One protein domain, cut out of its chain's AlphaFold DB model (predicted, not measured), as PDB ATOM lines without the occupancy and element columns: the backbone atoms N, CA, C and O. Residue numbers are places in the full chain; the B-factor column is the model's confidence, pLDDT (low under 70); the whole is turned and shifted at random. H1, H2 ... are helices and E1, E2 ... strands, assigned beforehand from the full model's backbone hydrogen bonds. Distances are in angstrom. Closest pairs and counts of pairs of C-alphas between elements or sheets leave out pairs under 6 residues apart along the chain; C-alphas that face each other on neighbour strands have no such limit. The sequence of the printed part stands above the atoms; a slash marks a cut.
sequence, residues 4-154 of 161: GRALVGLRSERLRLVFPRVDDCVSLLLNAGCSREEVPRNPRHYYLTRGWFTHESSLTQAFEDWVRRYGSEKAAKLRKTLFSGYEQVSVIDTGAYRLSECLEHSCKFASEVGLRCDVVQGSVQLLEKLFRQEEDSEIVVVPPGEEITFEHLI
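This is residues 4 to 154 of the 161 residues of the protein "DUF1638 domain-containing protein" of Actinobacteria bacterium (UniProt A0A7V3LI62). An elongated, loose model in three parts along its longest axis: in the middle a parallel sheet of E2, E3 and E4 with H5 over one face, at one end the helical hairpin of H3 and H4, and at the other end a small antiparallel pair of strands, E1 and E5, with H6 packed on it. The short helix H1 lies between the two sheets, and unnamed stretches at both ends of the printed part, residues 4 to 16 and 143 to 154, extend the E1 and E5 end. The printed part has 151 residues with six named helices and five named strands, in the order E1 H1 E2 H2 H3 H4 E3 H5 E4 H6 E5, and its class is mixed, helices and strands. The larger sheet has the order E2 E3 E4; the radius of gyration of the C-alphas is 18.4 A, and the C-alphas span 54 by 32 by 24 A.

In the larger sheet, E2 is residues 45 to 48, E3 residues 88 to 93, 15.2 A long, and E4 residues 116 to 121, 16.3 A long, from C-alpha 116 at (-52.893, -38.138, 15.876). H5 is residues 103 to 112, 14.3 A long. H2 is residues 50 to 54, H3 residues 59 to 70, 16.0 A, and H4 residues 72 to 83, 16.7 A. E1, residues 17 to 20, begins at C-alpha 17 at (-32.258, -37.123, -17.999); H1 is residues 25 to 29 and H6 residues 125 to 132. E5, residues 139 to 142, ends at C-alpha 142 at (-28.700, -40.690, -17.485).

E2 and E3 are parallel at 38 degrees, with N 46 and O 88 2.8 A apart, within hydrogen-bond range. E3 and E4 are parallel at 28 degrees, with N 91 and O 118 at 2.9 A. H5 is on one face of this sheet, two layers, at a height over the sheet of 8.4 A, over E3 and E4; its closest C-alphas to E4 are those of Cys 107 and Cys 117, 5.1 A. E3, H5 and E4 form a strand-helix-strand unit, two parallel neighbour strands with a helix between, with a right-handed crossover; E2, H2 H3 H4 and E3 form another. H1 only grazes the sheet with residues 26 to 29. H3 touches H4 with residues 63 to 67 alone, closest at the C-alphas of Trp 66 and Ala 75, 5.2 A, at a steep tilt of 42 degrees, opposite ways. E1 and E5 are antiparallel at 159 degrees, with N 142 and O 17 at 2.8 A; the closest C-alphas of H6 and E1 are those of Pro 20 and Leu 126, 6.6 A. In H1 to H6 every O i to N i+4 pair is within hydrogen-bond range.

The two C-alphas farthest apart, those of Arg 14 and Glu 73, are 54.9 A apart. The printed part has no cut; the link from H1 to E2, 15 residues, is long. The mean pLDDT of the printed part is 90.6, and residues 54 to 58 are under 70.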
ATOM      1  N   GLY A   4     -44.840 -45.259  -8.615       87.38
ATOM      2  CA  GLY A   4     -45.650 -45.744  -9.737       87.38
ATOM      3  C   GLY A   4     -44.850 -46.198 -10.965       87.38
ATOM      4  O   GLY A   4     -45.447 -46.411 -12.012       87.38
ATOM      5  N   ARG A   5     -43.519 -46.347 -10.858       89.12
ATOM      6  CA  ARG A   5     -42.598 -46.684 -11.962       89.12
ATOM      7  C   ARG A   5     -42.623 -45.685 -13.126       89.12
ATOM      8  O   ARG A   5     -42.196 -46.029 -14.219       89.12
ATOM      9  N   ALA A   6     -43.053 -44.445 -12.887       89.56
ATOM     10  CA  ALA A   6     -43.257 -43.441 -13.937       89.56
ATOM     11  C   ALA A   6     -41.989 -43.079 -14.734       89.56
ATOM     12  O   ALA A   6     -42.094 -42.574 -15.846       89.56
ATOM     13  N   LEU A   7     -40.801 -43.318 -14.168       92.88
ATOM     14  CA  LEU A   7     -39.533 -43.072 -14.853       92.88
ATOM     15  C   LEU A   7     -39.059 -44.249 -15.711       92.88
ATOM     16  O   LEU A   7     -38.242 -44.041 -16.598       92.88
ATOM     17  N   VAL A   8     -39.530 -45.471 -15.454       93.38
ATOM     18  CA  VAL A   8     -39.021 -46.663 -16.144       93.38
ATOM     19  C   VAL A   8     -39.395 -46.603 -17.621       93.38
ATOM     20  O   VAL A   8     -40.559 -46.379 -17.951       93.38
ATOM     21  N   GLY A   9     -38.418 -46.809 -18.502       94.94
ATOM     22  CA  GLY A   9     -38.627 -46.731 -19.950       94.94
ATOM     23  C   GLY A   9     -38.495 -45.322 -20.531       94.94
ATOM     24  O   GLY A   9     -38.548 -45.155 -21.749       94.94
ATOM     25  N   LEU A  10     -38.316 -44.288 -19.699       96.06
ATOM     26  CA  LEU A  10     -38.020 -42.952 -20.212       96.06
ATOM     27  C   LEU A  10     -36.610 -42.927 -20.803       96.06
ATOM     28  O   LEU A  10     -35.639 -43.316 -20.157       96.06
ATOM     29  N   ARG A  11     -36.514 -42.414 -22.026       97.19
ATOM     30  CA  ARG A  11     -35.278 -42.274 -22.794       97.19
ATOM     31  C   ARG A  11     -35.322 -40.977 -23.586       97.19
ATOM     32  O   ARG A  11     -36.385 -40.532 -24.021       97.19
ATOM     33  N   SER A  12     -34.160 -40.372 -23.795       97.44
ATOM     34  CA  SER A  12     -34.010 -39.217 -24.676       97.44
ATOM     35  C   SER A  12     -32.784 -39.398 -25.555       97.44
ATOM     36  O   SER A  12     -31.696 -39.612 -25.042       97.44
ATOM     37  N   GLU A  13     -32.929 -39.272 -26.874       97.56
ATOM     38  CA  GLU A  13     -31.785 -39.358 -27.801       97.56
ATOM     39  C   GLU A  13     -30.854 -38.143 -27.726       97.56
ATOM     40  O   GLU A  13     -29.731 -38.189 -28.215       97.56
ATOM     41  N   ARG A  14     -31.336 -37.014 -27.187       97.62
ATOM     42  CA  ARG A  14     -30.648 -35.716 -27.303       97.62
ATOM     43  C   ARG A  14     -30.304 -35.068 -25.974       97.62
ATOM     44  O   ARG A  14     -29.391 -34.252 -25.920       97.62
ATOM     45  N   LEU A  15     -31.064 -35.367 -24.924       96.56
ATOM     46  CA  LEU A  15     -30.948 -34.695 -23.635       96.56
ATOM     47  C   LEU A  15     -30.527 -35.694 -22.569       96.56
ATOM     48  O   LEU A  15     -30.979 -36.835 -22.576       96.56
ATOM     49  N   ARG A  16     -29.716 -35.227 -21.620       94.19
ATOM     50  CA  ARG A  16     -29.512 -35.947 -20.364       94.19
ATOM     51  C   ARG A  16     -30.810 -35.919 -19.565       94.19
ATOM     52  O   ARG A  16     -31.462 -34.875 -19.492       94.19
ATOM     53  N   LEU A  17     -31.158 -37.042 -18.952       94.06
ATOM     54  CA  LEU A  17     -32.258 -37.123 -17.999       94.06
ATOM     55  C   LEU A  17     -31.671 -37.055 -16.593       94.06
ATOM     56  O   LEU A  17     -30.759 -37.808 -16.266       94.06
ATOM     57  N   VAL A  18     -32.173 -36.131 -15.776       92.81
ATOM     58  CA  VAL A  18     -31.666 -35.901 -14.420       92.81
ATOM     59  C   VAL A  18     -32.823 -35.969 -13.439       92.81
ATOM     60  O   VAL A  18     -33.852 -35.323 -13.647       92.81
ATOM     61  N   PHE A  19     -32.682 -36.762 -12.380       92.94
ATOM     62  CA  PHE A  19     -33.732 -36.927 -11.380       92.94
ATOM     63  C   PHE A  19     -33.158 -37.294 -10.002       92.94
ATOM     64  O   PHE A  19     -32.088 -37.897  -9.914       92.94
ATOM     65  N   PRO A  20     -33.872 -36.985  -8.903       92.94
ATOM     66  CA  PRO A  20     -33.435 -37.381  -7.572       92.94
ATOM     67  C   PRO A  20     -33.596 -38.893  -7.384       92.94
ATOM     68  O   PRO A  20     -34.673 -39.452  -7.652       92.94
ATOM     69  N   ARG A  21     -32.540 -39.535  -6.880       92.25
ATOM     70  CA  ARG A  21     -32.491 -40.941  -6.471       92.25
ATOM     71  C   ARG A  21     -33.315 -41.099  -5.198       92.25
ATOM     72  O   ARG A  21     -32.778 -41.046  -4.106       92.25
ATOM     73  N   VAL A  22     -34.631 -41.236  -5.339       92.06
ATOM     74  CA  VAL A  22     -35.592 -41.453  -4.242       92.06
ATOM     75  C   VAL A  22     -36.762 -42.308  -4.717       92.06
ATOM     76  O   VAL A  22     -37.140 -42.270  -5.893       92.06
ATOM     77  N   ASP A  23     -37.376 -43.039  -3.789       90.31
ATOM     78  CA  ASP A  23     -38.503 -43.928  -4.084       90.31
ATOM     79  C   ASP A  23     -39.754 -43.140  -4.466       90.31
ATOM     80  O   ASP A  23     -40.350 -43.383  -5.511       90.31
ATOM     81  N   ASP A  24     -40.129 -42.142  -3.669       92.12
ATOM     82  CA  ASP A  24     -41.327 -41.337  -3.883       92.12
ATOM     83  C   ASP A  24     -41.154 -39.882  -3.420       92.12
ATOM     84  O   ASP A  24     -40.075 -39.451  -3.007       92.12
ATOM     85  N   CYS A  25     -42.223 -39.097  -3.553       91.81
ATOM     86  CA  CYS A  25     -42.248 -37.697  -3.146       91.81
ATOM     87  C   CYS A  25     -42.231 -37.500  -1.622       91.81
ATOM     88  O   CYS A  25     -41.866 -36.422  -1.167       91.81
ATOM     89  N   VAL A  26     -42.598 -38.511  -0.830       94.19
ATOM     90  CA  VAL A  26     -42.502 -38.443   0.632       94.19
ATOM     91  C   VAL A  26     -41.035 -38.550   1.036       94.19
ATOM     92  O   VAL A  26     -40.539 -37.680   1.745       94.19
ATOM     93  N   SER A  27     -40.306 -39.539   0.513       93.25
ATOM     94  CA  SER A  27     -38.862 -39.674   0.744       93.25
ATOM     95  C   SER A  27     -38.066 -38.491   0.185       93.25
ATOM     96  O   SER A  27     -37.072 -38.098   0.781       93.25
ATOM     97  N   LEU A  28     -38.525 -37.883  -0.917       94.06
ATOM     98  CA  LEU A  28     -37.937 -36.652  -1.460       94.06
ATOM     99  C   LEU A  28     -37.930 -35.492  -0.454       94.06
ATOM    100  O   LEU A  28     -37.025 -34.669  -0.511       94.06
ATOM    101  N   LEU A  29     -38.952 -35.406   0.404       95.56
ATOM    102  CA  LEU A  29     -39.171 -34.271   1.302       95.56
ATOM    103  C   LEU A  29     -38.843 -34.576   2.769       95.56
ATOM    104  O   LEU A  29     -38.713 -33.644   3.555       95.56
ATOM    105  N   LEU A  30     -38.719 -35.847   3.159       95.62
ATOM    106  CA  LEU A  30     -38.386 -36.269   4.530       95.62
ATOM    107  C   LEU A  30     -36.886 -36.448   4.781       95.62
ATOM    108  O   LEU A  30     -36.487 -36.928   5.839       95.62
ATOM    109  N   ASN A  31     -36.041 -36.082   3.827       92.75
ATOM    110  CA  ASN A  31     -34.609 -36.329   3.899       92.75
ATOM    111  C   ASN A  31     -33.830 -35.195   4.590       92.75
ATOM    112  O   ASN A  31     -32.712 -34.880   4.202       92.75
ATOM    113  N   ALA A  32     -34.415 -34.532   5.588       93.06
ATOM    114  CA  ALA A  32     -33.793 -33.383   6.240       93.06
ATOM    115  C   ALA A  32     -32.458 -33.757   6.906       93.06
ATOM    116  O   ALA A  32     -32.440 -34.363   7.974       93.06
ATOM    117  N   GLY A  33     -31.342 -33.388   6.268       90.81
ATOM    118  CA  GLY A  33     -29.999 -33.697   6.758       90.81
ATOM    119  C   GLY A  33     -29.620 -35.180   6.700       90.81
ATOM    120  O   GLY A  33     -28.664 -35.573   7.362       90.81
ATOM    121  N   CYS A  34     -30.345 -36.001   5.936       91.25
ATOM    122  CA  CYS A  34     -30.063 -37.428   5.796       91.25
ATOM    123  C   CYS A  34     -30.171 -37.893   4.339       91.25
ATOM    124  O   CYS A  34     -30.764 -37.213   3.494       91.25
ATOM    125  N   SER A  35     -29.566 -39.042   4.045       88.56
ATOM    126  CA  SER A  35     -29.682 -39.691   2.737       88.56
ATOM    127  C   SER A  35     -31.023 -40.415   2.585       88.56
ATOM    128  O   SER A  35     -31.719 -40.676   3.570       88.56
ATOM    129  N   ARG A  36     -31.393 -40.807   1.354       85.19
ATOM    130  CA  ARG A  36     -32.638 -41.575   1.129       85.19
ATOM    131  C   ARG A  36     -32.724 -42.858   1.969       85.19
ATOM    132  O   ARG A  36     -33.825 -43.278   2.312       85.19
ATOM    133  N   GLU A  37     -31.586 -43.492   2.256       86.94
ATOM    134  CA  GLU A  37     -31.498 -44.745   3.011       86.94
ATOM    135  C   GLU A  37     -31.793 -44.549   4.509       86.94
ATOM    136  O   GLU A  37     -32.188 -45.492   5.192       86.94
ATOM    137  N   GLU A  38     -31.636 -43.324   5.006       90.31
ATOM    138  CA  GLU A  38     -31.752 -42.950   6.418       90.31
ATOM    139  C   GLU A  38     -33.059 -42.208   6.728       90.31
ATOM    140  O   GLU A  38     -33.292 -41.813   7.872       90.31
ATOM    141  N   VAL A  39     -33.919 -42.007   5.723       90.31
ATOM    142  CA  VAL A  39     -35.182 -41.278   5.874       90.31
ATOM    143  C   VAL A  39     -36.013 -41.902   7.007       90.31
ATOM    144  O   VAL A  39     -36.381 -43.079   6.920       90.31
ATOM    145  N   PRO A  40     -36.396 -41.129   8.043       85.12
ATOM    146  CA  PRO A  40     -37.094 -41.635   9.226       85.12
ATOM    147  C   PRO A  40     -38.600 -41.812   8.964       85.12
ATOM    148  O   PRO A  40     -39.459 -41.225   9.625       85.12
ATOM    149  N   ARG A  41     -38.948 -42.609   7.952       91.50
ATOM    150  CA  ARG A  41     -40.336 -42.829   7.543       91.50
ATOM    151  C   ARG A  41     -40.991 -43.926   8.372       91.50
ATOM    152  O   ARG A  41     -40.514 -45.056   8.420       91.50
ATOM    153  N   ASN A  42     -42.158 -43.623   8.928       94.69
ATOM    154  CA  ASN A  42     -43.021 -44.602   9.570       94.69
ATOM    155  C   ASN A  42     -44.165 -44.992   8.611       94.69
ATOM    156  O   ASN A  42     -44.939 -44.125   8.199       94.69
ATOM    157  N   PRO A  43     -44.325 -46.281   8.257       93.75
ATOM    158  CA  PRO A  43     -45.379 -46.727   7.342       93.75
ATOM    159  C   PRO A  43     -46.801 -46.524   7.887       93.75
ATOM    160  O   PRO A  43     -47.753 -46.525   7.113       93.75
ATOM    161  N   ARG A  44     -46.960 -46.325   9.202       96.75
ATOM    162  CA  ARG A  44     -48.251 -46.042   9.848       96.75
ATOM    163  C   ARG A  44     -48.580 -44.550   9.899       96.75
ATOM    164  O   ARG A  44     -49.569 -44.165  10.517       96.75
ATOM    165  N   HIS A  45     -47.777 -43.699   9.266       96.38
ATOM    166  CA  HIS A  45     -48.041 -42.267   9.167       96.38
ATOM    167  C   HIS A  45     -48.578 -41.913   7.778       96.38
ATOM    168  O   HIS A  45     -48.073 -42.369   6.751       96.38
ATOM    169  N   TYR A  46     -49.607 -41.073   7.755       94.56
ATOM    170  CA  TYR A  46     -50.140 -40.456   6.554       94.56
ATOM    171  C   TYR A  46     -49.483 -39.084   6.373       94.56
ATOM    172  O   TYR A  46     -49.728 -38.163   7.151       94.56
ATOM    173  N   TYR A  47     -48.603 -38.962   5.383       94.31
ATOM    174  CA  TYR A  47     -47.777 -37.772   5.190       94.31
ATOM    175  C   TYR A  47     -48.443 -36.736   4.288       94.31
ATOM    176  O   TYR A  47     -48.979 -37.077   3.233       94.31
ATOM    177  N   LEU A  48     -48.357 -35.465   4.679       91.81
ATOM    178  CA  LEU A  48     -48.950 -34.338   3.966       91.81
ATOM    179  C   LEU A  48     -48.011 -33.134   3.914       91.81
ATOM    180  O   LEU A  48     -47.261 -32.875   4.846       91.81
ATOM    181  N   THR A  49     -48.107 -32.355   2.842       92.12
ATOM    182  CA  THR A  49     -47.611 -30.972   2.777       92.12
ATOM    183  C   THR A  49     -48.801 -30.043   2.564       92.12
ATOM    184  O   THR A  49     -49.882 -30.510   2.188       92.12
ATOM    185  N   ARG A  50     -48.609 -28.723   2.701       90.00
ATOM    186  CA  ARG A  50     -49.640 -27.746   2.306       90.00
ATOM    187  C   ARG A  50     -50.173 -28.027   0.896       90.00
ATOM    188  O   ARG A  50     -51.381 -28.064   0.703       90.00
ATOM    189  N   GLY A  51     -49.280 -28.284  -0.063       84.62
ATOM    190  CA  GLY A  51     -49.646 -28.507  -1.463       84.62
ATOM    191  C   GLY A  51     -50.532 -29.738  -1.681       84.62
ATOM    192  O   GLY A  51     -51.515 -29.650  -2.410       84.62
ATOM    193  N   TRP A  52     -50.235 -30.865  -1.026       82.62
ATOM    194  CA  TRP A  52     -51.060 -32.083  -1.139       82.62
ATOM    195  C   TRP A  52     -52.424 -31.941  -0.471       82.62
ATOM    196  O   TRP A  52     -53.369 -32.634  -0.838       82.62
ATOM    197  N   PHE A  53     -52.533 -31.024   0.484       70.31
ATOM    198  CA  PHE A  53     -53.793 -30.715   1.132       70.31
ATOM    199  C   PHE A  53     -54.688 -29.805   0.266       70.31
ATOM    200  O   PHE A  53     -55.904 -29.984   0.231       70.31
ATOM    201  N   THR A  54     -54.103 -28.839  -0.453       65.88
ATOM    202  CA  THR A  54     -54.845 -27.766  -1.145       65.88
ATOM    203  C   THR A  54     -55.150 -28.015  -2.625       65.88
ATOM    204  O   THR A  54     -55.849 -27.204  -3.226       65.88
ATOM    205  N   HIS A  55     -54.612 -29.064  -3.251       65.12
ATOM    206  CA  HIS A  55     -54.757 -29.263  -4.700       65.12
ATOM    207  C   HIS A  55     -56.133 -29.831  -5.103       65.12
ATOM    208  O   HIS A  55     -56.728 -30.621  -4.369       65.12
ATOM    209  N   GLU A  56     -56.626 -29.468  -6.293       45.59
ATOM    210  CA  GLU A  56     -57.792 -30.104  -6.928       45.59
ATOM    211  C   GLU A  56     -57.488 -31.598  -7.145       45.59
ATOM    212  O   GLU A  56     -56.417 -31.934  -7.655       45.59
ATOM    213  N   SER A  57     -58.402 -32.492  -6.748       55.69
ATOM    214  CA  SER A  57     -58.191 -33.916  -6.386       55.69
ATOM    215  C   SER A  57     -57.779 -34.196  -4.929       55.69
ATOM    216  O   SER A  57     -57.231 -35.260  -4.634       55.69
ATOM    217  N   SER A  58     -58.044 -33.276  -3.995       65.50
ATOM    218  CA  SER A  58     -57.801 -33.509  -2.566       65.50
ATOM    219  C   SER A  58     -58.664 -34.649  -2.008       65.50
ATOM    220  O   SER A  58     -59.763 -34.935  -2.492       65.50
ATOM    221  N   LEU A  59     -58.190 -35.272  -0.924       73.44
ATOM    222  CA  LEU A  59     -58.964 -36.246  -0.142       73.44
ATOM    223  C   LEU A  59     -60.375 -35.742   0.197       73.44
ATOM    224  O   LEU A  59     -61.324 -36.522   0.211       73.44
ATOM    225  N   THR A  60     -60.518 -34.438   0.430       76.38
ATOM    226  CA  THR A  60     -61.799 -33.792   0.718       76.38
ATOM    227  C   THR A  60     -62.787 -33.964  -0.431       76.38
ATOM    228  O   THR A  60     -63.906 -34.418  -0.198       76.38
ATOM    229  N   GLN A  61     -62.367 -33.701  -1.674       80.38
ATOM    230  CA  GLN A  61     -63.226 -33.890  -2.848       80.38
ATOM    231  C   GLN A  61     -63.625 -35.362  -3.012       80.38
ATOM    232  O   GLN A  61     -64.787 -35.662  -3.283       80.38
ATOM    233  N   ALA A  62     -62.691 -36.291  -2.767       83.19
ATOM    234  CA  ALA A  62     -62.986 -37.722  -2.803       83.19
ATOM    235  C   ALA A  62     -64.034 -38.127  -1.748       83.19
ATOM    236  O   ALA A  62     -64.934 -38.916  -2.043       83.19
ATOM    237  N   PHE A  63     -63.968 -37.577  -0.531       86.88
ATOM    238  CA  PHE A  63     -64.964 -37.861   0.506       86.88
ATOM    239  C   PHE A  63     -66.326 -37.246   0.193       86.88
ATOM    240  O   PHE A  63     -67.341 -37.910   0.401       86.88
ATOM    241  N   GLU A  64     -66.370 -36.024  -0.341       88.56
ATOM    242  CA  GLU A  64     -67.616 -35.410  -0.812       88.56
ATOM    243  C   GLU A  64     -68.276 -36.258  -1.907       88.56
ATOM    244  O   GLU A  64     -69.477 -36.532  -1.848       88.56
ATOM    245  N   ASP A  65     -67.486 -36.753  -2.863       90.81
ATOM    246  CA  ASP A  65     -67.950 -37.683  -3.894       90.81
ATOM    247  C   ASP A  65     -68.512 -38.975  -3.307       90.81
ATOM    248  O   ASP A  65     -69.540 -39.482  -3.768       90.81
ATOM    249  N   TRP A  66     -67.878 -39.523  -2.273       92.88
ATOM    250  CA  TRP A  66     -68.380 -40.724  -1.612       92.88
ATOM    251  C   TRP A  66     -69.701 -40.469  -0.900       92.88
ATOM    252  O   TRP A  66     -70.593 -41.312  -0.983       92.88
ATOM    253  N   VAL A  67     -69.856 -39.316  -0.246       94.50
ATOM    254  CA  VAL A  67     -71.128 -38.929   0.379       94.50
ATOM    255  C   VAL A  67     -72.220 -38.816  -0.683       94.50
ATOM    256  O   VAL A  67     -73.289 -39.399  -0.502       94.50
ATOM    257  N   ARG A  68     -71.943 -38.155  -1.817       95.12
ATOM    258  CA  ARG A  68     -72.893 -38.037  -2.938       95.12
ATOM    259  C   ARG A  68     -73.305 -39.397  -3.505       95.12
ATOM    260  O   ARG A  68     -74.478 -39.610  -3.791       95.12
ATOM    261  N   ARG A  69     -72.353 -40.319  -3.679       96.00
ATOM    262  CA  ARG A  69     -72.585 -41.618  -4.341       96.00
ATOM    263  C   ARG A  69     -73.159 -42.695  -3.430       96.00
ATOM    264  O   ARG A  69     -73.872 -43.574  -3.908       96.00
ATOM    265  N   TYR A  70     -72.797 -42.685  -2.153       95.19
ATOM    266  CA  TYR A  70     -73.041 -43.807  -1.243       95.19
ATOM    267  C   TYR A  70     -73.846 -43.428   0.001       95.19
ATOM    268  O   TYR A  70     -74.196 -44.315   0.780       95.19
ATOM    269  N   GLY A  71     -74.141 -42.142   0.189       95.75
ATOM    270  CA  GLY A  71     -74.729 -41.626   1.415       95.75
ATOM    271  C   GLY A  71     -73.696 -41.473   2.534       95.75
ATOM    272  O   GLY A  71     -72.628 -42.093   2.541       95.75
ATOM    273  N   SER A  72     -74.038 -40.635   3.509       93.62
ATOM    274  CA  SER A  72     -73.160 -40.232   4.611       93.62
ATOM    275  C   SER A  72     -72.652 -41.411   5.449       93.62
ATOM    276  O   SER A  72     -71.459 -41.483   5.739       93.62
ATOM    277  N   GLU A  73     -73.513 -42.374   5.794       94.38
ATOM    278  CA  GLU A  73     -73.131 -43.507   6.649       94.38
ATOM    279  C   GLU A  73     -72.095 -44.425   5.977       94.38
ATOM    280  O   GLU A  73     -71.081 -44.793   6.577       94.38
ATOM    281  N   LYS A  74     -72.318 -44.785   4.705       94.62
ATOM    282  CA  LYS A  74     -71.402 -45.660   3.962       94.62
ATOM    283  C   LYS A  74     -70.095 -44.943   3.637       94.62
ATOM    284  O   LYS A  74     -69.035 -45.550   3.779       94.62
ATOM    285  N   ALA A  75     -70.149 -43.662   3.276       93.31
ATOM    286  CA  ALA A  75     -68.956 -42.845   3.073       93.31
ATOM    287  C   ALA A  75     -68.098 -42.755   4.349       93.31
ATOM    288  O   ALA A  75     -66.882 -42.930   4.279       93.31
ATOM    289  N   ALA A  76     -68.721 -42.581   5.520       89.62
ATOM    290  CA  ALA A  76     -68.017 -42.567   6.802       89.62
ATOM    291  C   ALA A  76     -67.324 -43.909   7.107       89.62
ATOM    292  O   ALA A  76     -66.171 -43.919   7.545       89.62
ATOM    293  N   LYS A  77     -67.985 -45.043   6.827       91.69
ATOM    294  CA  LYS A  77     -67.376 -46.382   6.960       91.69
ATOM    295  C   LYS A  77     -66.172 -46.546   6.030       91.69
ATOM    296  O   LYS A  77     -65.113 -46.953   6.496       91.69
ATOM    297  N   LEU A  78     -66.305 -46.168   4.755       92.75
ATOM    298  CA  LEU A  78     -65.206 -46.220   3.783       92.75
ATOM    299  C   LEU A  78     -64.022 -45.355   4.216       92.75
ATOM    300  O   LEU A  78     -62.884 -45.811   4.154       92.75
ATOM    301  N   ARG A  79     -64.285 -44.139   4.708       89.88
ATOM    302  CA  ARG A  79     -63.249 -43.242   5.231       89.88
ATOM    303  C   ARG A  79     -62.501 -43.891   6.392       89.88
ATOM    304  O   ARG A  79     -61.278 -43.936   6.374       89.88
ATOM    305  N   LYS A  80     -63.214 -44.462   7.365       88.88
ATOM    306  CA  LYS A  80     -62.588 -45.163   8.497       88.88
ATOM    307  C   LYS A  80     -61.737 -46.354   8.041       88.88
ATOM    308  O   LYS A  80     -60.643 -46.546   8.558       88.88
ATOM    309  N   THR A  81     -62.217 -47.134   7.073       92.62
ATOM    310  CA  THR A  81     -61.463 -48.264   6.508       92.62
ATOM    311  C   THR A  81     -60.224 -47.805   5.742       92.62
ATOM    312  O   THR A  81     -59.176 -48.421   5.888       92.62
ATOM    313  N   LEU A  82     -60.303 -46.711   4.974       92.62
ATOM    314  CA  LEU A  82     -59.149 -46.159   4.259       92.62
ATOM    315  C   LEU A  82     -58.009 -45.801   5.224       92.62
ATOM    316  O   LEU A  82     -56.845 -46.047   4.912       92.62
ATOM    317  N   PHE A  83     -58.342 -45.257   6.399       93.56
ATOM    318  CA  PHE A  83     -57.343 -44.814   7.374       93.56
ATOM    319  C   PHE A  83     -56.984 -45.837   8.458       93.56
ATOM    320  O   PHE A  83     -56.124 -45.547   9.283       93.56
ATOM    321  N   SER A  84     -57.566 -47.041   8.464       94.38
ATOM    322  CA  SER A  84     -57.405 -47.984   9.585       94.38
ATOM    323  C   SER A  84     -55.977 -48.500   9.790       94.38
ATOM    324  O   SER A  84     -55.660 -49.005  10.863       94.38
ATOM    325  N   GLY A  85     -55.123 -48.418   8.764       95.88
ATOM    326  CA  GLY A  85     -53.706 -48.789   8.857       95.88
ATOM    327  C   GLY A  85     -52.811 -47.703   9.465       95.88
ATOM    328  O   GLY A  85     -51.688 -48.000   9.881       95.88
ATOM    329  N   TYR A  86     -53.303 -46.466   9.539       96.94
ATOM    330  CA  TYR A  86     -52.543 -45.315  10.008       96.94
ATOM    331  C   TYR A  86     -52.806 -45.029  11.489       96.94
ATOM    332  O   TYR A  86     -53.842 -45.385  12.042       96.94
ATOM    333  N   GLU A  87     -51.848 -44.370  12.133       97.38
ATOM    334  CA  GLU A  87     -51.928 -43.909  13.528       97.38
ATOM    335  C   GLU A  87     -51.793 -42.388  13.648       97.38
ATOM    336  O   GLU A  87     -52.130 -41.801  14.680       97.38
ATOM    337  N   GLN A  88     -51.271 -41.745  12.603       96.94
ATOM    338  CA  GLN A  88     -50.906 -40.340  12.630       96.94
ATOM    339  C   GLN A  88     -50.975 -39.715  11.239       96.94
ATOM    340  O   GLN A  88     -50.557 -40.322  10.257       96.94
ATOM    341  N   VAL A  89     -51.450 -38.478  11.174       95.19
ATOM    342  CA  VAL A  89     -51.209 -37.550  10.073       95.19
ATOM    343  C   VAL A  89     -49.949 -36.750  10.404       95.19
ATOM    344  O   VAL A  89     -49.885 -36.096  11.444       95.19
ATOM    345  N   SER A  90     -48.944 -36.818   9.534       96.12
ATOM    346  CA  SER A  90     -47.667 -36.113   9.682       96.12
ATOM    347  C   SER A  90     -47.556 -35.002   8.642       96.12
ATOM    348  O   SER A  90     -47.424 -35.277   7.448       96.12
ATOM    349  N   VAL A  91     -47.584 -33.748   9.094       95.44
ATOM    350  CA  VAL A  91     -47.370 -32.580   8.232       95.44
ATOM    351  C   VAL A  91     -45.867 -32.360   8.066       95.44
ATOM    352  O   VAL A  91     -45.169 -32.125   9.047       95.44
ATOM    353  N   ILE A  92     -45.360 -32.463   6.838       96.06
ATOM    354  CA  ILE A  92     -43.939 -32.311   6.514       96.06
ATOM    355  C   ILE A  92     -43.598 -30.823   6.410       96.06
ATOM    356  O   ILE A  92     -43.883 -30.193   5.391       96.06
ATOM    357  N   ASP A  93     -42.948 -30.268   7.427       96.12
ATOM    358  CA  ASP A  93     -42.455 -28.894   7.387       96.12
ATOM    359  C   ASP A  93     -41.110 -28.818   6.657       96.12
ATOM    360  O   ASP A  93     -40.062 -29.165   7.193       96.12
ATOM    361  N   THR A  94     -41.155 -28.368   5.407       95.38
ATOM    362  CA  THR A  94     -39.972 -28.199   4.549       95.38
ATOM    363  C   THR A  94     -39.343 -26.808   4.658       95.38
ATOM    364  O   THR A  94     -38.352 -26.542   3.981       95.38
ATOM    365  N   GLY A  95     -39.949 -25.884   5.414       94.62
ATOM    366  CA  GLY A  95     -39.579 -24.465   5.426       94.62
ATOM    367  C   GLY A  95     -39.977 -23.677   4.167       94.62
ATOM    368  O   GLY A  95     -39.830 -22.457   4.137       94.62
ATOM    369  N   ALA A  96     -40.521 -24.330   3.131       93.31
ATOM    370  CA  ALA A  96     -40.899 -23.692   1.864       93.31
ATOM    371  C   ALA A  96     -42.294 -23.032   1.878       93.31
ATOM    372  O   ALA A  96     -42.737 -22.470   0.876       93.31
ATOM    373  N   TYR A  97     -43.024 -23.127   2.991       92.19
ATOM    374  CA  TYR A  97     -44.355 -22.546   3.164       92.19
ATOM    375  C   TYR A  97     -44.626 -22.245   4.641       92.19
ATOM    376  O   TYR A  97     -43.917 -22.714   5.526       92.19
ATOM    377  N   ARG A  98     -45.679 -21.470   4.930       92.00
ATOM    378  CA  ARG A  98     -46.088 -21.202   6.314       92.00
ATOM    379  C   ARG A  98     -46.903 -22.369   6.851       92.00
ATOM    380  O   ARG A  98     -48.013 -22.617   6.385       92.00
ATOM    381  N   LEU A  99     -46.381 -23.063   7.858       91.12
ATOM    382  CA  LEU A  99     -47.035 -24.231   8.454       91.12
ATOM    383  C   LEU A  99     -48.463 -23.941   8.950       91.12
ATOM    384  O   LEU A  99     -49.363 -24.767   8.777       91.12
ATOM    385  N   SER A 100     -48.693 -22.737   9.483       90.00
ATOM    386  CA  SER A 100     -50.003 -22.277   9.954       90.00
ATOM    387  C   SER A 100     -51.097 -22.294   8.881       90.00
ATOM    388  O   SER A 100     -52.267 -22.396   9.229       90.00
ATOM    389  N   GLU A 101     -50.750 -22.263   7.590       87.19
ATOM    390  CA  GLU A 101     -51.725 -22.317   6.489       87.19
ATOM    391  C   GLU A 101     -52.398 -23.689   6.342       87.19
ATOM    392  O   GLU A 101     -53.450 -23.787   5.714       87.19
ATOM    393  N   CYS A 102     -51.805 -24.759   6.883       88.00
ATOM    394  CA  CYS A 102     -52.328 -26.120   6.711       88.00
ATOM    395  C   CYS A 102     -52.412 -26.946   7.995       88.00
ATOM    396  O   CYS A 102     -53.130 -27.946   8.007       88.00
ATOM    397  N   LEU A 103     -51.715 -26.554   9.068       91.31
ATOM    398  CA  LEU A 103     -51.638 -27.354  10.289       91.31
ATOM    399  C   LEU A 103     -53.005 -27.530  10.955       91.31
ATOM    400  O   LEU A 103     -53.395 -28.656  11.248       91.31
ATOM    401  N   GLU A 104     -53.761 -26.442  11.131       90.56
ATOM    402  CA  GLU A 104     -55.086 -26.496  11.763       90.56
ATOM    403  C   GLU A 104     -56.026 -27.438  11.001       90.56
ATOM    404  O   GLU A 104     -56.647 -28.327  11.584       90.56
ATOM    405  N   HIS A 105     -56.072 -27.301   9.675       87.62
ATOM    406  CA  HIS A 105     -56.921 -28.138   8.837       87.62
ATOM    407  C   HIS A 105     -56.457 -29.604   8.841       87.62
ATOM    408  O   HIS A 105     -57.280 -30.510   8.965       87.62
ATOM    409  N   SER A 106     -55.147 -29.849   8.792       89.94
ATOM    410  CA  SER A 106     -54.583 -31.204   8.859       89.94
ATOM    411  C   SER A 106     -54.924 -31.888  10.183       89.94
ATOM    412  O   SER A 106     -55.305 -33.057  10.190       89.94
ATOM    413  N   CYS A 107     -54.859 -31.157  11.297       91.75
ATOM    414  CA  CYS A 107     -55.197 -31.701  12.609       91.75
ATOM    415  C   CYS A 107     -56.700 -31.899  12.804       91.75
ATOM    416  O   CYS A 107     -57.110 -32.895  13.405       91.75
ATOM    417  N   LYS A 108     -57.535 -31.020  12.239       89.88
ATOM    418  CA  LYS A 108     -58.981 -31.245  12.177       89.88
ATOM    419  C   LYS A 108     -59.299 -32.525  11.401       89.88
ATOM    420  O   LYS A 108     -60.027 -33.376  11.905       89.88
ATOM    421  N   PHE A 109     -58.703 -32.692  10.221       87.94
ATOM    422  CA  PHE A 109     -58.850 -33.900   9.416       87.94
ATOM    423  C   PHE A 109     -58.401 -35.152  10.186       87.94
ATOM    424  O   PHE A 109     -59.157 -36.118  10.252       87.94
ATOM    425  N   ALA A 110     -57.226 -35.119  10.822       91.50
ATOM    426  CA  ALA A 110     -56.720 -36.228  11.630       91.50
ATOM    427  C   ALA A 110     -57.722 -36.639  12.721       91.50
ATOM    428  O   ALA A 110     -58.043 -37.820  12.850       91.50
ATOM    429  N   SER A 111     -58.295 -35.665  13.435       91.88
ATOM    430  CA  SER A 111     -59.325 -35.902  14.453       91.88
ATOM    431  C   SER A 111     -60.579 -36.576  13.877       91.88
ATOM    432  O   SER A 111     -61.070 -37.558  14.438       91.88
ATOM    433  N   GLU A 112     -61.058 -36.141  12.706       87.25
ATOM    434  CA  GLU A 112     -62.234 -36.728  12.041       87.25
ATOM    435  C   GLU A 112     -62.065 -38.201  11.636       87.25
ATOM    436  O   GLU A 112     -63.060 -38.916  11.452       87.25
ATOM    437  N   VAL A 113     -60.820 -38.650  11.463       88.19
ATOM    438  CA  VAL A 113     -60.478 -40.041  11.143       88.19
ATOM    439  C   VAL A 113     -59.849 -40.796  12.319       88.19
ATOM    440  O   VAL A 113     -59.487 -41.960  12.164       88.19
ATOM    441  N   GLY A 114     -59.787 -40.181  13.507       91.81
ATOM    442  CA  GLY A 114     -59.284 -40.806  14.733       91.81
ATOM    443  C   GLY A 114     -57.766 -40.995  14.776       91.81
ATOM    444  O   GLY A 114     -57.290 -41.931  15.413       91.81
ATOM    445  N   LEU A 115     -57.010 -40.138  14.090       95.75
ATOM    446  CA  LEU A 115     -55.551 -40.163  14.029       95.75
ATOM    447  C   LEU A 115     -54.941 -39.025  14.855       95.75
ATOM    448  O   LEU A 115     -55.537 -37.960  15.020       95.75
ATOM    449  N   ARG A 116     -53.707 -39.231  15.325       97.44
ATOM    450  CA  ARG A 116     -52.893 -38.138  15.876       97.44
ATOM    451  C   ARG A 116     -52.486 -37.173  14.764       97.44
ATOM    452  O   ARG A 116     -52.420 -37.561  13.602       97.44
ATOM    453  N   CYS A 117     -52.178 -35.937  15.122       96.12
ATOM    454  CA  CYS A 117     -51.620 -34.947  14.209       96.12
ATOM    455  C   CYS A 117     -50.278 -34.490  14.765       96.12
ATOM    456  O   CYS A 117     -50.214 -34.138  15.941       96.12
ATOM    457  N   ASP A 118     -49.237 -34.501  13.940       96.56
ATOM    458  CA  ASP A 118     -47.934 -33.970  14.328       96.56
ATOM    459  C   ASP A 118     -47.193 -33.380  13.128       96.56
ATOM    460  O   ASP A 118     -47.533 -33.636  11.968       96.56
ATOM    461  N   VAL A 119     -46.156 -32.609  13.420       96.19
ATOM    462  CA  VAL A 119     -45.265 -32.008  12.434       96.19
ATOM    463  C   VAL A 119     -43.984 -32.822  12.391       96.19
ATOM    464  O   VAL A 119     -43.414 -33.173  13.419       96.19
ATOM    465  N   VAL A 120     -43.516 -33.126  11.188       95.94
ATOM    466  CA  VAL A 120     -42.214 -33.755  10.975       95.94
ATOM    467  C   VAL A 120     -41.336 -32.806  10.183       95.94
ATOM    468  O   VAL A 120     -41.795 -32.173   9.231       95.94
ATOM    469  N   GLN A 121     -40.073 -32.705  10.579       96.00
ATOM    470  CA  GLN A 121     -39.108 -31.904   9.846       96.00
ATOM    471  C   GLN A 121     -38.848 -32.531   8.473       96.00
ATOM    472  O   GLN A 121     -38.519 -33.711   8.360       96.00
ATOM    473  N   GLY A 122     -39.009 -31.723   7.434       95.81
ATOM    474  CA  GLY A 122     -38.664 -32.046   6.062       95.81
ATOM    475  C   GLY A 122     -37.613 -31.096   5.503       95.81
ATOM    476  O   GLY A 122     -37.040 -30.270   6.212       95.81
ATOM    477  N   SER A 123     -37.339 -31.231   4.211       95.12
ATOM    478  CA  SER A 123     -36.341 -30.429   3.510       95.12
ATOM    479  C   SER A 123     -36.633 -30.352   2.015       95.12
ATOM    480  O   SER A 123     -37.307 -31.209   1.445       95.12
ATOM    481  N   VAL A 124     -36.099 -29.313   1.374       95.00
ATOM    482  CA  VAL A 124     -36.035 -29.180  -0.089       95.00
ATOM    483  C   VAL A 124     -34.638 -29.480  -0.641       95.00
ATOM    484  O   VAL A 124     -34.402 -29.295  -1.832       95.00
ATOM    485  N   GLN A 125     -33.711 -29.983   0.184       93.25
ATOM    486  CA  GLN A 125     -32.295 -30.144  -0.174       93.25
ATOM    487  C   GLN A 125     -32.064 -30.920  -1.479       93.25
ATOM    488  O   GLN A 125     -31.203 -30.542  -2.264       93.25
ATOM    489  N   LEU A 126     -32.837 -31.980  -1.758       92.81
ATOM    490  CA  LEU A 126     -32.664 -32.750  -2.997       92.81
ATOM    491  C   LEU A 126     -33.144 -31.992  -4.225       92.81
ATOM    492  O   LEU A 126     -32.584 -32.168  -5.302       92.81
ATOM    493  N   LEU A 127     -34.168 -31.153  -4.073       94.00
ATOM    494  CA  LEU A 127     -34.600 -30.267  -5.145       94.00
ATOM    495  C   LEU A 127     -33.526 -29.211  -5.412       94.00
ATOM    496  O   LEU A 127     -33.202 -28.958  -6.567       94.00
ATOM    497  N   GLU A 128     -32.922 -28.644  -4.365       93.19
ATOM    498  CA  GLU A 128     -31.806 -27.708  -4.529       93.19
ATOM    499  C   GLU A 128     -30.614 -28.355  -5.243       93.19
ATOM    500  O   GLU A 128     -30.144 -27.809  -6.242       93.19
ATOM    501  N   LYS A 129     -30.177 -29.539  -4.792       91.94
ATOM    502  CA  LYS A 129     -29.108 -30.325  -5.432       91.94
ATOM    503  C   LYS A 129     -29.416 -30.610  -6.904       91.94
ATOM    504  O   LYS A 129     -28.578 -30.379  -7.772       91.94
ATOM    505  N   LEU A 130     -30.649 -31.042  -7.194       93.00
ATOM    506  CA  LEU A 130     -31.118 -31.316  -8.553       93.00
ATOM    507  C   LEU A 130     -30.979 -30.088  -9.462       93.00
ATOM    508  O   LEU A 130     -30.462 -30.201 -10.572       93.00
ATOM    509  N   PHE A 131     -31.430 -28.917  -9.007       91.44
ATOM    510  CA  PHE A 131     -31.405 -27.699  -9.820       91.44
ATOM    511  C   PHE A 131     -30.012 -27.078  -9.946       91.44
ATOM    512  O   PHE A 131     -29.737 -26.435 -10.959       91.44
ATOM    513  N   ARG A 132     -29.123 -27.290  -8.969       90.25
ATOM    514  CA  ARG A 132     -27.717 -26.865  -9.055       90.25
ATOM    515  C   ARG A 132     -26.865 -27.766  -9.952       90.25
ATOM    516  O   ARG A 132     -25.785 -27.344 -10.348       90.25
ATOM    517  N   GLN A 133     -27.362 -28.953 -10.320       76.62
ATOM    518  CA  GLN A 133     -26.628 -29.962 -11.100       76.62
ATOM    519  C   GLN A 133     -25.277 -30.336 -10.464       76.62
ATOM    520  O   GLN A 133     -24.294 -30.557 -11.168       76.62
ATOM    521  N   GLU A 134     -25.226 -30.379  -9.132       72.56
ATOM    522  CA  GLU A 134     -24.039 -30.820  -8.400       72.56
ATOM    523  C   GLU A 134     -23.772 -32.307  -8.691       72.56
ATOM    524  O   GLU A 134     -24.710 -33.100  -8.818       72.56
ATOM    525  N   GLU A 135     -22.496 -32.694  -8.804       75.62
ATOM    526  CA  GLU A 135     -22.126 -34.111  -8.815       75.62
ATOM    527  C   GLU A 135     -22.431 -34.698  -7.437       75.62
ATOM    528  O   GLU A 135     -21.676 -34.539  -6.480       75.62
ATOM    529  N   ASP A 136     -23.585 -35.347  -7.335       84.56
ATOM    530  CA  ASP A 136     -24.094 -35.883  -6.086       84.56
ATOM    531  C   ASP A 136     -24.651 -37.283  -6.323       84.56
ATOM    532  O   ASP A 136     -25.450 -37.526  -7.223       84.56
ATOM    533  N   SER A 137     -24.253 -38.223  -5.473       87.12
ATOM    534  CA  SER A 137     -24.705 -39.612  -5.542       87.12
ATOM    535  C   SER A 137     -26.208 -39.822  -5.281       87.12
ATOM    536  O   SER A 137     -26.727 -40.931  -5.431       87.12
ATOM    537  N   GLU A 138     -26.913 -38.788  -4.832       90.62
ATOM    538  CA  GLU A 138     -28.362 -38.739  -4.670       90.62
ATOM    539  C   GLU A 138     -29.077 -38.156  -5.899       90.62
ATOM    540  O   GLU A 138     -30.309 -38.169  -5.950       90.62
ATOM    541  N   ILE A 139     -28.339 -37.684  -6.905       92.31
ATOM    542  CA  ILE A 139     -28.865 -37.212  -8.186       92.31
ATOM    543  C   ILE A 139     -28.397 -38.163  -9.285       92.31
ATOM    544  O   ILE A 139     -27.209 -38.318  -9.549       92.31
ATOM    545  N   VAL A 140     -29.347 -38.814  -9.952       92.12
ATOM    546  CA  VAL A 140     -29.032 -39.676 -11.091       92.12
ATOM    547  C   VAL A 140     -28.982 -38.830 -12.349       92.12
ATOM    548  O   VAL A 140     -29.904 -38.059 -12.621       92.12
ATOM    549  N   VAL A 141     -27.934 -39.037 -13.140       92.56
ATOM    550  CA  VAL A 141     -27.784 -38.483 -14.483       92.56
ATOM    551  C   VAL A 141     -27.714 -39.644 -15.468       92.56
ATOM    552  O   VAL A 141     -26.800 -40.458 -15.394       92.56
ATOM    553  N   VAL A 142     -28.667 -39.706 -16.395       93.75
ATOM    554  CA  VAL A 142     -28.700 -40.690 -17.485       93.75
ATOM    555  C   VAL A 142     -28.337 -39.980 -18.793       93.75
ATOM    556  O   VAL A 142     -28.953 -38.950 -19.111       93.75
ATOM    557  N   PRO A 143     -27.318 -40.450 -19.535       95.19
ATOM    558  CA  PRO A 143     -26.876 -39.805 -20.764       95.19
ATOM    559  C   PRO A 143     -27.884 -39.998 -21.911       95.19
ATOM    560  O   PRO A 143     -28.766 -40.858 -21.840       95.19
ATOM    561  N   PRO A 144     -27.778 -39.204 -22.994       97.62
ATOM    562  CA  PRO A 144     -28.623 -39.396 -24.162       97.62
ATOM    563  C   PRO A 144     -28.448 -40.798 -24.765       97.62
ATOM    564  O   PRO A 144     -27.330 -41.299 -24.862       97.62
ATOM    565  N   GLY A 145     -29.549 -41.408 -25.200       97.12
ATOM    566  CA  GLY A 145     -29.582 -42.751 -25.783       97.12
ATOM    567  C   GLY A 145     -29.734 -43.888 -24.765       97.12
ATOM    568  O   GLY A 145     -30.048 -45.008 -25.167       97.12
ATOM    569  N   GLU A 146     -29.587 -43.611 -23.467       96.69
ATOM    570  CA  GLU A 146     -29.835 -44.580 -22.399       96.69
ATOM    571  C   GLU A 146     -31.262 -44.478 -21.847       96.69
ATOM    572  O   GLU A 146     -31.898 -43.419 -21.841       96.69
ATOM    573  N   GLU A 147     -31.783 -45.621 -21.413       96.69
ATOM    574  CA  GLU A 147     -33.114 -45.750 -20.834       96.69
ATOM    575  C   GLU A 147     -33.027 -45.777 -19.307       96.69
ATOM    576  O   GLU A 147     -32.183 -46.461 -18.729       96.69
ATOM    577  N   ILE A 148     -33.942 -45.079 -18.634       95.62
ATOM    578  CA  ILE A 148     -34.056 -45.168 -17.182       95.62
ATOM    579  C   ILE A 148     -34.619 -46.544 -16.794       95.62
ATOM    580  O   ILE A 148     -35.785 -46.864 -17.031       95.62
ATOM    581  N   THR A 149     -33.795 -47.328 -16.106       94.69
ATOM    582  CA  THR A 149     -34.153 -48.601 -15.463       94.69
ATOM    583  C   THR A 149     -34.239 -48.476 -13.937       94.69
ATOM    584  O   THR A 149     -33.806 -47.486 -13.347       94.69
ATOM    585  N   PHE A 150     -34.761 -49.514 -13.278       91.31
ATOM    586  CA  PHE A 150     -34.799 -49.590 -11.812       91.31
ATOM    587  C   PHE A 150     -33.405 -49.677 -11.167       91.31
ATOM    588  O   PHE A 150     -33.236 -49.283 -10.015       91.31
ATOM    589  N   GLU A 151     -32.395 -50.139 -11.906       90.88
ATOM    590  CA  GLU A 151     -31.013 -50.235 -11.422       90.88
ATOM    591  C   GLU A 151     -30.435 -48.858 -11.090       90.88
ATOM    592  O   GLU A 151     -29.682 -48.734 -10.137       90.88
ATOM    593  N   HIS A 152     -30.885 -47.793 -11.756       89.81
ATOM    594  CA  HIS A 152     -30.494 -46.425 -11.412       89.81
ATOM    595  C   HIS A 152     -30.920 -45.990  -9.998       89.81
ATOM    596  O   HIS A 152     -30.383 -45.023  -9.457       89.81
ATOM    597  N   LEU A 153     -31.904 -46.661  -9.390       85.69
ATOM    598  CA  LEU A 153     -32.319 -46.393  -8.012       85.69
ATOM    599  C   LEU A 153     -31.463 -47.163  -6.996       85.69
ATOM    600  O   LEU A 153     -31.219 -46.675  -5.887       85.69
ATOM    601  N   ILE A 154     -31.019 -48.363  -7.370       83.50
ATOM    602  CA  ILE A 154     -30.268 -49.267  -6.506       83.50
ATOM    603  C   ILE A 154     -28.782 -48.994  -6.716       83.50
ATOM    604  O   ILE A 154     -28.245 -49.241  -7.788       83.50
TER     605      ILE A 154